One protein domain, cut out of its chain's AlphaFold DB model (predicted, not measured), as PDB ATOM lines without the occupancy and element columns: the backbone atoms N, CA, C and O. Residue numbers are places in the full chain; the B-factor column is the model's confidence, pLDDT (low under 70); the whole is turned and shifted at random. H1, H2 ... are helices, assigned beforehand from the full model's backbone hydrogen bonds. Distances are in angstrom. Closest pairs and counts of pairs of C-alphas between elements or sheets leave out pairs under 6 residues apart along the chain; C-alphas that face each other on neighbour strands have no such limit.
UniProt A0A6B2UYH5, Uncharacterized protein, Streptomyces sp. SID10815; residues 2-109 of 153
ATOM      1  N   THR A   2     154.784 156.303 165.055       63.66
ATOM      2  CA  THR A   2     154.010 157.074 166.033       63.66
ATOM      3  C   THR A   2     152.544 156.686 165.864       63.66
ATOM      4  O   THR A   2     152.057 156.641 164.738       63.66
ATOM      5  N   VAL A   3     151.859 156.341 166.952       76.50
ATOM      6  CA  VAL A   3     150.415 156.077 166.918       76.50
ATOM      7  C   VAL A   3     149.706 157.419 166.727       76.50
ATOM      8  O   VAL A   3     149.972 158.349 167.488       76.50
ATOM      9  N   LEU A   4     148.857 157.536 165.702       83.12
ATOM     10  CA  LEU A   4     148.055 158.741 165.479       83.12
ATOM     11  C   LEU A   4     147.008 158.869 166.596       83.12
ATOM     12  O   LEU A   4     146.398 157.860 166.962       83.12
ATOM     13  N   PRO A   5     146.783 160.074 167.149       89.00
ATOM     14  CA  PRO A   5     145.683 160.273 168.079       89.00
ATOM     15  C   PRO A   5     144.343 160.016 167.359       89.00
ATOM     16  O   PRO A   5     144.256 160.267 166.154       89.00
ATOM     17  N   PRO A   6     143.296 159.542 168.064       90.75
ATOM     18  CA  PRO A   6     142.016 159.190 167.441       90.75
ATOM     19  C   PRO A   6     141.412 160.315 166.592       90.75
ATOM     20  O   PRO A   6     140.993 160.070 165.470       90.75
ATOM     21  N   GLU A   7     141.469 161.555 167.078       91.88
ATOM     22  CA  GLU A   7     140.952 162.733 166.365       91.88
ATOM     23  C   GLU A   7     141.652 162.964 165.017       91.88
ATOM     24  O   GLU A   7     141.016 163.326 164.029       91.88
ATOM     25  N   GLU A   8     142.963 162.722 164.958       90.31
ATOM     26  CA  GLU A   8     143.728 162.858 163.720       90.31
ATOM     27  C   GLU A   8     143.417 161.711 162.759       90.31
ATOM     28  O   GLU A   8     143.295 161.930 161.557       90.31
ATOM     29  N   LEU A   9     143.235 160.493 163.274       91.56
ATOM     30  CA  LEU A   9     142.808 159.368 162.449       91.56
ATOM     31  C   LEU A   9     141.421 159.616 161.843       91.56
ATOM     32  O   LEU A   9     141.243 159.375 160.652       91.56
ATOM     33  N   ASP A  10     140.478 160.149 162.621       92.25
ATOM     34  CA  ASP A  10     139.138 160.505 162.148       92.25
ATOM     35  C   ASP A  10     139.194 161.609 161.084       92.25
ATOM     36  O   ASP A  10     138.548 161.505 160.038       92.25
ATOM     37  N   ARG A  11     140.013 162.648 161.303       91.50
ATOM     38  CA  ARG A  11     140.247 163.717 160.318       91.50
ATOM     39  C   ARG A  11     140.785 163.156 159.004       91.50
ATOM     40  O   ARG A  11     140.287 163.502 157.932       91.50
ATOM     41  N   LEU A  12     141.799 162.294 159.072       92.69
ATOM     42  CA  LEU A  12     142.392 161.670 157.892       92.69
ATOM     43  C   LEU A  12     141.393 160.744 157.199       92.69
ATOM     44  O   LEU A  12     141.270 160.807 155.982       92.69
ATOM     45  N   HIS A  13     140.625 159.955 157.947       93.38
ATOM     46  CA  HIS A  13     139.575 159.103 157.395       93.38
ATOM     47  C   HIS A  13     138.551 159.908 156.578       93.38
ATOM     48  O   HIS A  13     138.221 159.528 155.454       93.38
ATOM     49  N   GLN A  14     138.113 161.065 157.085       90.50
ATOM     50  CA  GLN A  14     137.201 161.957 156.358       90.50
ATOM     51  C   GLN A  14     137.811 162.487 155.054       90.50
ATOM     52  O   GLN A  14     137.141 162.487 154.022       90.50
ATOM     53  N   LEU A  15     139.087 162.890 155.065       89.88
ATOM     54  CA  LEU A  15     139.788 163.325 153.848       89.88
ATOM     55  C   LEU A  15     139.877 162.200 152.810       89.88
ATOM     56  O   LEU A  15     139.602 162.421 151.632       89.88
ATOM     57  N   ILE A  16     140.200 160.984 153.255       92.25
ATOM     58  CA  ILE A  16     140.270 159.786 152.409       92.25
ATOM     59  C   ILE A  16     138.903 159.503 151.762       92.25
ATOM     60  O   ILE A  16     138.831 159.228 150.562       92.25
ATOM     61  N   ALA A  17     137.812 159.627 152.522       89.62
ATOM     62  CA  ALA A  17     136.455 159.459 152.004       89.62
ATOM     63  C   ALA A  17     136.090 160.493 150.934       89.62
ATOM     64  O   ALA A  17     135.453 160.158 149.938       89.62
ATOM     65  N   TRP A  18     136.532 161.739 151.084       84.94
ATOM     66  CA  TRP A  18     136.211 162.804 150.134       84.94
ATOM     67  C   TRP A  18     137.011 162.763 148.838       84.94
ATOM     68  O   TRP A  18     136.502 163.183 147.803       84.94
ATOM     69  N   GLU A  19     138.252 162.286 148.890       82.25
ATOM     70  CA  GLU A  19     139.131 162.185 147.720       82.25
ATOM     71  C   GLU A  19     138.982 160.852 146.971       82.25
ATOM     72  O   GLU A  19     139.780 160.527 146.090       82.25
ATOM     73  N   SER A  20     137.957 160.068 147.311       79.81
ATOM     74  CA  SER A  20     137.683 158.802 146.644       79.81
ATOM     75  C   SER A  20     137.311 159.022 145.170       79.81
ATOM     76  O   SER A  20     136.536 159.930 144.853       79.81
ATOM     77  N   PRO A  21     137.851 158.210 144.242       82.81
ATOM     78  CA  PRO A  21     137.471 158.273 142.841       82.81
ATOM     79  C   PRO A  21     135.981 157.943 142.682       82.81
ATOM     80  O   PRO A  21     135.388 157.330 143.575       82.81
ATOM     81  N   PRO A  22     135.367 158.297 141.538       86.38
ATOM     82  CA  PRO A  22     134.014 157.859 141.230       86.38
ATOM     83  C   PRO A  22     133.908 156.331 141.380       86.38
ATOM     84  O   PRO A  22     134.618 155.607 140.674       86.38
ATOM     85  N   PRO A  23     133.067 155.825 142.297       88.25
ATOM     86  CA  PRO A  23     133.024 154.404 142.604       88.25
ATOM     87  C   PRO A  23     132.443 153.609 141.431       88.25
ATOM     88  O   PRO A  23     131.533 154.058 140.728       88.25
ATOM     89  N   THR A  24     132.943 152.389 141.239       90.69
ATOM     90  CA  THR A  24     132.364 151.442 140.281       90.69
ATOM     91  C   THR A  24     130.999 150.941 140.760       90.69
ATOM     92  O   THR A  24     130.641 151.052 141.933       90.69
ATOM     93  N   ALA A  25     130.214 150.332 139.864       92.88
ATOM     94  CA  ALA A  25     128.909 149.771 140.228       92.88
ATOM     95  C   ALA A  25     129.001 148.687 141.321       92.88
ATOM     96  O   ALA A  25     128.069 148.532 142.106       92.88
ATOM     97  N   LEU A  26     130.114 147.945 141.381       92.81
ATOM     98  CA  LEU A  26     130.362 146.952 142.429       92.81
ATOM     99  C   LEU A  26     130.781 147.607 143.752       92.81
ATOM    100  O   LEU A  26     130.336 147.158 144.808       92.81
ATOM    101  N   ALA A  27     131.573 148.682 143.705       92.81
ATOM    102  CA  ALA A  27     131.920 149.467 144.890       92.81
ATOM    103  C   ALA A  27     130.686 150.138 145.516       92.81
ATOM    104  O   ALA A  27     130.493 150.055 146.725       92.81
ATOM    105  N   LEU A  28     129.770 150.660 144.692       91.12
ATOM    106  CA  LEU A  28     128.466 151.188 145.126       91.12
ATOM    107  C   LEU A  28     127.532 150.137 145.747       91.12
ATOM    108  O   LEU A  28     126.477 150.484 146.267       91.12
ATOM    109  N   GLN A  29     127.879 148.854 145.667       92.19
ATOM    110  CA  GLN A  29     127.156 147.761 146.322       92.19
ATOM    111  C   GLN A  29     127.922 147.209 147.532       92.19
ATOM    112  O   GLN A  29     127.478 146.224 148.117       92.19
ATOM    113  N   GLY A  30     129.083 147.781 147.873       91.31
ATOM    114  CA  GLY A  30     129.969 147.272 148.922       91.31
ATOM    115  C   GLY A  30     130.583 145.911 148.606       91.31
ATOM    116  O   GLY A  30     130.893 145.153 149.516       91.31
ATOM    117  N   ARG A  31     130.700 145.565 147.316       94.38
ATOM    118  CA  ARG A  31     131.205 144.259 146.855       94.38
ATOM    119  C   ARG A  31     132.619 144.321 146.303       94.38
ATOM    120  O   ARG A  31     133.221 143.277 146.064       94.38
ATOM    121  N   ALA A  32     133.141 145.520 146.075       96.06
ATOM    122  CA  ALA A  32     134.481 145.752 145.568       96.06
ATOM    123  C   ALA A  32     135.092 147.001 146.214       96.06
ATOM    124  O   ALA A  32     134.382 147.946 146.552       96.06
ATOM    125  N   CYS A  33     136.411 147.000 146.364       95.50
ATOM    126  CA  CYS A  33     137.171 148.133 146.853       95.50
ATOM    127  C   CYS A  33     137.048 149.300 145.871       95.50
ATOM    128  O   CYS A  33     137.307 149.133 144.680       95.50
ATOM    129  N   THR A  34     136.747 150.489 146.393       93.56
ATOM    130  CA  THR A  34     136.589 151.719 145.595       93.56
ATOM    131  C   THR A  34     137.823 152.074 144.746       93.56
ATOM    132  O   THR A  34     137.682 152.721 143.714       93.56
ATOM    133  N   TRP A  35     139.026 151.637 145.144       93.25
ATOM    134  CA  TRP A  35     140.284 151.982 144.460       93.25
ATOM    135  C   TRP A  35     140.865 150.904 143.547       93.25
ATOM    136  O   TRP A  35     141.504 151.239 142.552       93.25
ATOM    137  N   CYS A  36     140.711 149.626 143.894       94.31
ATOM    138  CA  CYS A  36     141.406 148.537 143.202       94.31
ATOM    139  C   CYS A  36     140.483 147.416 142.715       94.31
ATOM    140  O   CYS A  36     140.980 146.380 142.275       94.31
ATOM    141  N   ASP A  37     139.164 147.580 142.859       94.31
ATOM    142  CA  ASP A  37     138.119 146.619 142.472       94.31
ATOM    143  C   ASP A  37     138.238 145.214 143.097       94.31
ATOM    144  O   ASP A  37     137.469 144.307 142.771       94.31
ATOM    145  N   THR A  38     139.166 145.012 144.036       95.75
ATOM    146  CA  THR A  38     139.289 143.754 144.783       95.75
ATOM    147  C   THR A  38     138.010 143.512 145.574       95.75
ATOM    148  O   THR A  38     137.456 144.454 146.136       95.75
ATOM    149  N   ALA A  39     137.536 142.264 145.619       96.12
ATOM    150  CA  ALA A  39     136.336 141.908 146.370       96.12
ATOM    151  C   ALA A  39     136.439 142.368 147.834       96.12
ATOM    152  O   ALA A  39     137.504 142.255 148.438       96.12
ATOM    153  N   THR A  40     135.332 142.882 148.370       95.00
ATOM    154  CA  THR A  40     135.242 143.350 149.762       95.00
ATOM    155  C   THR A  40     134.102 142.665 150.504       95.00
ATOM    156  O   THR A  40     133.179 142.129 149.880       95.00
ATOM    157  N   ASP A  41     134.182 142.672 151.830       91.31
ATOM    158  CA  ASP A  41     133.152 142.194 152.744       91.31
ATOM    159  C   ASP A  41     132.931 143.155 153.930       91.31
ATOM    160  O   ASP A  41     133.459 144.264 153.984       91.31
ATOM    161  N   GLU A  42     132.093 142.749 154.886       88.06
ATOM    162  CA  GLU A  42     131.731 143.559 156.054       88.06
ATOM    163  C   GLU A  42     132.916 143.913 156.974       88.06
ATOM    164  O   GLU A  42     132.801 144.848 157.768       88.06
ATOM    165  N   SER A  43     134.038 143.191 156.882       90.25
ATOM    166  CA  SER A  43     135.252 143.447 157.665       90.25
ATOM    167  C   SER A  43     136.158 144.524 157.062       90.25
ATOM    168  O   SER A  43     137.047 145.028 157.753       90.25
ATOM    169  N   ASP A  44     135.917 144.909 155.807       94.81
ATOM    170  CA  ASP A  44     136.617 146.008 155.150       94.81
ATOM    171  C   ASP A  44     136.133 147.380 155.635       94.81
ATOM    172  O   ASP A  44     135.060 147.545 156.226       94.81
ATOM    173  N   ILE A  45     136.941 148.401 155.355       94.56
ATOM    174  CA  ILE A  45     136.783 149.740 155.917       94.56
ATOM    175  C   ILE A  45     135.652 150.467 155.195       94.56
ATOM    176  O   ILE A  45     135.733 150.714 153.991       94.56
ATOM    177  N   ALA A  46     134.600 150.806 155.940       93.00
ATOM    178  CA  ALA A  46     133.511 151.646 155.457       93.00
ATOM    179  C   ALA A  46     133.985 153.096 155.323       93.00
ATOM    180  O   ALA A  46     134.640 153.616 156.224       93.00
ATOM    181  N   MET A  47     133.645 153.740 154.208       89.31
ATOM    182  CA  MET A  47     134.059 155.117 153.906       89.31
ATOM    183  C   MET A  47     133.096 156.167 154.451       89.31
ATOM    184  O   MET A  47     133.466 157.315 154.689       89.31
ATOM    185  N   SER A  48     131.850 155.765 154.661       85.81
ATOM    186  CA  SER A  48     130.804 156.585 155.239       85.81
ATOM    187  C   SER A  48     129.788 155.672 155.916       85.81
ATOM    188  O   SER A  48     129.527 154.575 155.428       85.81
ATOM    189  N   PRO A  49     129.135 156.115 156.999       81.56
ATOM    190  CA  PRO A  49     127.983 155.397 157.537       81.56
ATOM    191  C   PRO A  49     126.758 155.455 156.605       81.56
ATOM    192  O   PRO A  49     125.780 154.750 156.844       81.56
ATOM    193  N   LEU A  50     126.775 156.323 155.585       83.75
ATOM    194  CA  LEU A  50     125.643 156.576 154.689       83.75
ATOM    195  C   LEU A  50     125.779 155.913 153.314       83.75
ATOM    196  O   LEU A  50     124.787 155.856 152.588       83.75
ATOM    197  N   ASP A  51     126.969 155.436 152.945       83.12
ATOM    198  CA  ASP A  51     127.195 154.735 151.685       83.12
ATOM    199  C   ASP A  51     127.732 153.317 151.934       83.12
ATOM    200  O   ASP A  51     128.383 153.050 152.942       83.12
ATOM    201  N   PRO A  52     127.423 152.362 151.043       86.19
ATOM    202  CA  PRO A  52     127.945 151.006 151.144       86.19
ATOM    203  C   PRO A  52     129.389 150.905 150.628       86.19
ATOM    204  O   PRO A  52     129.886 149.789 150.489       86.19
ATOM    205  N   CYS A  53     130.054 152.015 150.284       91.12
ATOM    206  CA  CYS A  53     131.384 151.963 149.697       91.12
ATOM    207  C   CYS A  53     132.389 151.490 150.745       91.12
ATOM    208  O   CYS A  53     132.513 152.039 151.844       91.12
ATOM    209  N   ARG A  54     133.137 150.455 150.365       93.19
ATOM    210  CA  ARG A  54     134.173 149.858 151.199       93.19
ATOM    211  C   ARG A  54     135.524 149.937 150.525       93.19
ATOM    212  O   ARG A  54     135.650 150.062 149.300       93.19
ATOM    213  N   VAL A  55     136.548 149.881 151.359       94.88
ATOM    214  CA  VAL A  55     137.939 149.945 150.946       94.88
ATOM    215  C   VAL A  55     138.714 148.844 151.645       94.88
ATOM    216  O   VAL A  55     138.638 148.685 152.863       94.88
ATOM    217  N   CYS A  56     139.499 148.106 150.862       96.06
ATOM    218  CA  CYS A  56     140.350 147.067 151.414       96.06
ATOM    219  C   CYS A  56     141.482 147.672 152.276       96.06
ATOM    220  O   CYS A  56     141.973 148.771 151.980       96.06
ATOM    221  N   PRO A  57     141.973 146.955 153.305       95.75
ATOM    222  CA  PRO A  57     143.003 147.455 154.213       95.75
ATOM    223  C   PRO A  57     144.266 147.973 153.521       95.75
ATOM    224  O   PRO A  57     144.859 148.944 153.984       95.75
ATOM    225  N   ALA A  58     144.666 147.361 152.402       96.12
ATOM    226  CA  ALA A  58     145.849 147.771 151.650       96.12
ATOM    227  C   ALA A  58     145.690 149.170 151.034       96.12
ATOM    228  O   ALA A  58     146.548 150.029 151.241       96.12
ATOM    229  N   CYS A  59     144.580 149.427 150.333       96.31
ATOM    230  CA  CYS A  59     144.309 150.739 149.748       96.31
ATOM    231  C   CYS A  59     144.126 151.801 150.836       96.31
ATOM    232  O   CYS A  59     144.665 152.899 150.710       96.31
ATOM    233  N   TYR A  60     143.433 151.475 151.932       96.00
ATOM    234  CA  TYR A  60     143.277 152.409 153.046       96.00
ATOM    235  C   TYR A  60     144.620 152.771 153.688       96.00
ATOM    236  O   TYR A  60     144.901 153.945 153.913       96.00
ATOM    237  N   ALA A  61     145.483 151.781 153.933       96.00
ATOM    238  CA  ALA A  61     146.825 152.017 154.457       96.00
ATOM    239  C   ALA A  61     147.673 152.871 153.499       96.00
ATOM    240  O   ALA A  61     148.390 153.756 153.960       96.00
ATOM    241  N   GLY A  62     147.557 152.650 152.185       96.56
ATOM    242  CA  GLY A  62     148.195 153.478 151.160       96.56
ATOM    243  C   GLY A  62     147.753 154.940 151.231       96.56
ATOM    244  O   GLY A  62     148.596 155.832 151.326       96.56
ATOM    245  N   GLN A  63     146.440 155.195 151.276       96.31
ATOM    246  CA  GLN A  63     145.892 156.550 151.420       96.31
ATOM    247  C   GLN A  63     146.325 157.219 152.728       96.31
ATOM    248  O   GLN A  63     146.738 158.381 152.734       96.31
ATOM    249  N   LEU A  64     146.276 156.479 153.838       95.81
ATOM    250  CA  LEU A  64     146.671 156.985 155.147       95.81
ATOM    251  C   LEU A  64     148.161 157.340 155.182       95.81
ATOM    252  O   LEU A  64     148.528 158.403 155.687       95.81
ATOM    253  N   ALA A  65     149.022 156.487 154.621       96.50
ATOM    254  CA  ALA A  65     150.452 156.751 154.506       96.50
ATOM    255  C   ALA A  65     150.725 157.987 153.639       96.50
ATOM    256  O   ALA A  65     151.545 158.830 154.016       96.50
ATOM    257  N   TRP A  66     150.007 158.131 152.524       97.00
ATOM    258  CA  TRP A  66     150.133 159.290 151.647       97.00
ATOM    259  C   TRP A  66     149.766 160.592 152.353       97.00
ATOM    260  O   TRP A  66     150.594 161.501 152.396       97.00
ATOM    261  N   LEU A  67     148.599 160.668 153.000       95.44
ATOM    262  CA  LEU A  67     148.205 161.877 153.730       95.44
ATOM    263  C   LEU A  67     149.143 162.176 154.900       95.44
ATOM    264  O   LEU A  67     149.533 163.325 155.096       95.44
ATOM    265  N   THR A  68     149.534 161.158 155.667       95.62
ATOM    266  CA  THR A  68     150.404 161.345 156.838       95.62
ATOM    267  C   THR A  68     151.763 161.908 156.427       95.62
ATOM    268  O   THR A  68     152.242 162.875 157.015       95.62
ATOM    269  N   THR A  69     152.383 161.330 155.395       96.31
ATOM    270  CA  THR A  69     153.676 161.811 154.884       96.31
ATOM    271  C   THR A  69     153.556 163.178 154.220       96.31
ATOM    272  O   THR A  69     154.459 164.002 154.364       96.31
ATOM    273  N   TRP A  70     152.430 163.457 153.555       96.25
ATOM    274  CA  TRP A  70     152.162 164.766 152.970       96.25
ATOM    275  C   TRP A  70     152.051 165.851 154.047       96.25
ATOM    276  O   TRP A  70     152.735 166.869 153.962       96.25
ATOM    277  N   TYR A  71     151.246 165.630 155.092       95.31
ATOM    278  CA  TYR A  71     151.069 166.598 156.178       95.31
ATOM    279  C   TYR A  71     152.341 166.785 157.007       95.31
ATOM    280  O   TYR A  71     152.649 167.917 157.378       95.31
ATOM    281  N   ASP A  72     153.123 165.726 157.244       95.62
ATOM    282  CA  ASP A  72     154.438 165.850 157.886       95.62
ATOM    283  C   ASP A  72     155.395 166.703 157.038       95.62
ATOM    284  O   ASP A  72     156.106 167.575 157.550       95.62
ATOM    285  N   TRP A  73     155.405 166.502 155.721       95.94
ATOM    286  CA  TRP A  73     156.199 167.327 154.819       95.94
ATOM    287  C   TRP A  73     155.722 168.787 154.799       95.94
ATOM    288  O   TRP A  73     156.540 169.701 154.935       95.94
ATOM    289  N   HIS A  74     154.412 169.011 154.707       95.25
ATOM    290  CA  HIS A  74     153.794 170.334 154.725       95.25
ATOM    291  C   HIS A  74     154.094 171.104 156.013       95.25
ATOM    292  O   HIS A  74     154.565 172.240 155.947       95.25
ATOM    293  N   ALA A  75     153.913 170.476 157.179       95.25
ATOM    294  CA  ALA A  75     154.230 171.080 158.471       95.25
ATOM    295  C   ALA A  75     155.700 171.523 158.538       95.25
ATOM    296  O   ALA A  75     155.998 172.654 158.922       95.25
ATOM    297  N   HIS A  76     156.627 170.687 158.055       95.44
ATOM    298  CA  HIS A  76     158.036 171.065 157.990       95.44
ATOM    299  C   HIS A  76     158.287 172.282 157.105       95.44
ATOM    300  O   HIS A  76     159.035 173.176 157.494       95.44
ATOM    301  N   VAL A  77     157.724 172.304 155.894       93.31
ATOM    302  CA  VAL A  77     157.913 173.423 154.963       93.31
ATOM    303  C   VAL A  77     157.367 174.716 155.563       93.31
ATOM    304  O   VAL A  77     158.024 175.752 155.454       93.31
ATOM    305  N   HIS A  78     156.229 174.635 156.254       92.38
ATOM    306  CA  HIS A  78     155.601 175.763 156.927       92.38
ATOM    307  C   HIS A  78     156.428 176.298 158.107       92.38
ATOM    308  O   HIS A  78     156.491 177.507 158.297       92.38
ATOM    309  N   GLU A  79     157.100 175.442 158.880       95.06
ATOM    310  CA  GLU A  79     157.839 175.843 160.091       95.06
ATOM    311  C   GLU A  79     159.340 176.098 159.858       95.06
ATOM    312  O   GLU A  79     160.007 176.786 160.635       95.06
ATOM    313  N   CYS A  80     159.918 175.538 158.795       94.69
ATOM    314  CA  CYS A  80     161.356 175.584 158.560       94.69
ATOM    315  C   CYS A  80     161.794 176.897 157.903       94.69
ATOM    316  O   CYS A  80     161.556 177.127 156.716       94.69
ATOM    317  N   VAL A  81     162.599 177.688 158.620       94.12
ATOM    318  CA  VAL A  81     163.188 178.948 158.123       94.12
ATOM    319  C   VAL A  81     163.920 178.784 156.784       94.12
ATOM    320  O   VAL A  81     163.841 179.659 155.926       94.12
ATOM    321  N   ARG A  82     164.629 177.666 156.559       91.06
ATOM    322  CA  ARG A  82     165.309 177.433 155.269       91.06
ATOM    323  C   ARG A  82     164.313 177.261 154.124       91.06
ATOM    324  O   ARG A  82     164.535 177.846 153.068       91.06
ATOM    325  N   CYS A  83     163.242 176.495 154.345       90.19
ATOM    326  CA  CYS A  83     162.183 176.298 153.357       90.19
ATOM    327  C   CYS A  83     161.471 177.620 153.052       90.19
ATOM    328  O   CYS A  83     161.350 177.983 151.886       90.19
ATOM    329  N   GLN A  84     161.112 178.384 154.087       87.94
ATOM    330  CA  GLN A  84     160.482 179.702 153.949       87.94
ATOM    331  C   GLN A  84     161.355 180.710 153.184       87.94
ATOM    332  O   GLN A  84     160.849 181.549 152.448       87.94
ATOM    333  N   GLN A  85     162.681 180.621 153.320       87.50
ATOM    334  CA  GLN A  85     163.636 181.451 152.576       87.50
ATOM    335  C   GLN A  85     163.931 180.931 151.157       87.50
ATOM    336  O   GLN A  85     164.828 181.459 150.497       87.50
ATOM    337  N   GLY A  86     163.260 179.868 150.700       83.44
ATOM    338  CA  GLY A  86     163.508 179.246 149.396       83.44
ATOM    339  C   GLY A  86     164.899 178.612 149.263       83.44
ATOM    340  O   GLY A  86     165.411 178.458 148.155       83.44
ATOM    341  N   ARG A  87     165.551 178.277 150.382       85.56
ATOM    342  CA  ARG A  87     166.886 177.663 150.406       85.56
ATOM    343  C   ARG A  87     166.780 176.145 150.435       85.56
ATOM    344  O   ARG A  87     165.826 175.583 150.967       85.56
ATOM    345  N   THR A  88     167.825 175.468 149.961       86.94
ATOM    346  CA  THR A  88     167.925 174.006 150.046       86.94
ATOM    347  C   THR A  88     167.791 173.521 151.492       86.94
ATOM    348  O   THR A  88     168.573 173.897 152.379       86.94
ATOM    349  N   CYS A  89     166.815 172.642 151.716       91.06
ATOM    350  CA  CYS A  89     166.571 171.971 152.984       91.06
ATOM    351  C   CYS A  89     166.560 170.454 152.781       91.06
ATOM    352  O   CYS A  89     165.591 169.897 152.274       91.06
ATOM    353  N   TYR A  90     167.620 169.776 153.230       92.50
ATOM    354  CA  TYR A  90     167.737 168.320 153.105       92.50
ATOM    355  C   TYR A  90     166.670 167.555 153.900       92.50
ATOM    356  O   TYR A  90     166.300 166.453 153.508       92.50
ATOM    357  N   VAL A  91     166.139 168.141 154.981       94.50
ATOM    358  CA  VAL A  91     165.032 167.539 155.742       94.50
ATOM    359  C   VAL A  91     163.752 167.549 154.910       94.50
ATOM    360  O   VAL A  91     163.098 166.517 154.798       94.50
ATOM    361  N   SER A  92     163.433 168.676 154.266       93.00
ATOM    362  CA  SER A  92     162.304 168.768 153.334       93.00
ATOM    363  C   SER A  92     162.467 167.802 152.158       93.00
ATOM    364  O   SER A  92     161.543 167.056 151.857       93.00
ATOM    365  N   SER A  93     163.661 167.729 151.554       91.44
ATOM    366  CA  SER A  93     163.951 166.765 150.483       91.44
ATOM    367  C   SER A  93     163.756 165.313 150.930       91.44
ATOM    368  O   SER A  93     163.170 164.526 150.195       91.44
ATOM    369  N   GLY A  94     164.199 164.955 152.139       93.50
ATOM    370  CA  GLY A  94     163.987 163.618 152.694       93.50
ATOM    371  C   GLY A  94     162.510 163.305 152.944       93.50
ATOM    372  O   GLY A  94     162.052 162.221 152.596       93.50
ATOM    373  N   ARG A  95     161.743 164.258 153.492       95.44
ATOM    374  CA  ARG A  95     160.292 164.103 153.704       95.44
ATOM    375  C   ARG A  95     159.533 163.968 152.387       95.44
ATOM    376  O   ARG A  95     158.669 163.104 152.285       95.44
ATOM    377  N   ARG A  96     159.912 164.740 151.364       93.50
ATOM    378  CA  ARG A  96     159.391 164.580 150.001       93.50
ATOM    379  C   ARG A  96     159.661 163.179 149.458       93.50
ATOM    380  O   ARG A  96     158.728 162.532 149.008       93.50
ATOM    381  N   ALA A  97     160.903 162.704 149.538       92.81
ATOM    382  CA  ALA A  97     161.254 161.376 149.040       92.81
ATOM    383  C   ALA A  97     160.445 160.274 149.745       92.81
ATOM    384  O   ALA A  97     159.936 159.370 149.095       92.81
ATOM    385  N   LEU A  98     160.262 160.372 151.069       94.31
ATOM    386  CA  LEU A  98     159.401 159.449 151.819       94.31
ATOM    387  C   LEU A  98     157.939 159.516 151.367       94.31
ATOM    388  O   LEU A  98     157.285 158.483 151.267       94.31
ATOM    389  N   HIS A  99     157.434 160.716 151.096       95.31
ATOM    390  CA  HIS A  99     156.086 160.911 150.591       95.31
ATOM    391  C   HIS A  99     155.896 160.309 149.191       95.31
ATOM    392  O   HIS A  99     154.921 159.600 148.952       95.31
ATOM    393  N   GLU A 100     156.843 160.509 148.279       93.88
ATOM    394  CA  GLU A 100     156.774 159.983 146.910       93.88
ATOM    395  C   GLU A 100     156.697 158.448 146.869       93.88
ATOM    396  O   GLU A 100     155.988 157.900 146.028       93.88
ATOM    397  N   LEU A 101     157.303 157.749 147.838       94.75
ATOM    398  CA  LEU A 101     157.183 156.287 147.983       94.75
ATOM    399  C   LEU A 101     155.750 155.803 148.269       94.75
ATOM    400  O   LEU A 101     155.466 154.616 148.128       94.75
ATOM    401  N   THR A 102     154.847 156.690 148.690       96.12
ATOM    402  CA  THR A 102     153.453 156.342 149.016       96.12
ATOM    403  C   THR A 102     152.479 156.566 147.858       96.12
ATOM    404  O   THR A 102     151.355 156.074 147.912       96.12
ATOM    405  N   VAL A 103     152.890 157.287 146.805       94.50
ATOM    406  CA  VAL A 103     152.003 157.749 145.719       94.50
ATOM    407  C   VAL A 103     151.328 156.585 144.994       94.50
ATOM    408  O   VAL A 103     150.106 156.584 144.837       94.50
ATOM    409  N   GLU A 104     152.104 155.575 144.595       94.38
ATOM    410  CA  GLU A 104     151.583 154.401 143.886       94.38
ATOM    411  C   GLU A 104     150.640 153.579 144.773       94.38
ATOM    412  O   GLU A 104     149.537 153.233 144.353       94.38
ATOM    413  N   ALA A 105     151.027 153.334 146.030       94.56
ATOM    414  CA  ALA A 105     150.205 152.600 146.993       94.56
ATOM    415  C   ALA A 105     148.876 153.314 147.304       94.56
ATOM    416  O   ALA A 105     147.884 152.669 147.640       94.56
ATOM    417  N   ALA A 106     148.843 154.641 147.176       94.88
ATOM    418  CA  ALA A 106     147.639 155.453 147.298       94.88
ATOM    419  C   ALA A 106     146.860 155.593 145.977       94.88
ATOM    420  O   ALA A 106     145.943 156.406 145.906       94.88
ATOM    421  N   HIS A 107     147.198 154.851 144.918       93.69
ATOM    422  CA  HIS A 107     146.539 154.951 143.610       93.69
ATOM    423  C   HIS A 107     146.484 156.389 143.059       93.69
ATOM    424  O   HIS A 107     145.523 156.776 142.391       93.69
ATOM    425  N   ARG A 108     147.500 157.209 143.358       90.75
ATOM    426  CA  ARG A 108     147.572 158.602 142.906       90.75
ATOM    427  C   ARG A 108     148.446 158.731 141.673       90.75
ATOM    428  O   ARG A 108     149.408 157.993 141.480       90.75
ATOM    429  N   ALA A 109     148.108 159.713 140.843       89.50
ATOM    430  CA  ALA A 109     148.979 160.121 139.754       89.50
ATOM    431  C   ALA A 109     150.296 160.689 140.305       89.50
ATOM    432  O   ALA A 109     150.351 161.200 141.429       89.50
TER     433      ALA A 109
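Overview. This is residues 2 to 109 of the 153 residues of an uncharacterized protein of Streptomyces sp. SID10815 (UniProt A0A6B2UYH5). A long helix, H2, is the spine; H4 folds back alongside it, H1 sits crosswise on its first half, and the loops of residues 23 to 56 form a head beyond its first end. The 108 printed residues hold four named helices, H1 to H4 in order: all helix, with under half of the residues in named elements. The whole is loose, with a radius of gyration of the C-alphas of 16.2 A, spanning 50 by 27 by 21 A.

Arrangement. H1, residues 6 to 18, touches H2, residues 57 to 79, with residues 12 to 16 alone; the closest C-alphas, of Ile 16 and Gln 63, are 6.6 A apart, and the lines are only just about perpendicular, at 72 degrees. H2 and H3, residues 81 to 84, only just touch, only at the corner, with 3 pairs of C-alphas within 8 A, the closest those of Val 77 and Cys 83, 5.4 A. H2 and H4, residues 90 to 100, touch at a shallow tilt of 21 degrees, opposite ways; the closest C-alphas, of Thr 69 and His 99, are 5.0 A apart. In H1, H2 and H4 every O i to N i+4 pair is within hydrogen-bond range; H3 is too short for one.

Along the chain. H1 begins at C-alpha 6 (142.016, 159.190, 167.441) and is 18.6 A long, H2 32.6 A, H3 5.0 A and H4 15.1 A, ending at C-alpha 100 (156.774, 159.983, 146.910).

Size, cuts and confidence. The C-alphas farthest apart, of Gln 29 and Gln 85, are 50.0 A apart. H1 to H2 is a long link of 38 residues. The printed part has no cut; residue 2 alone is under pLDDT 70.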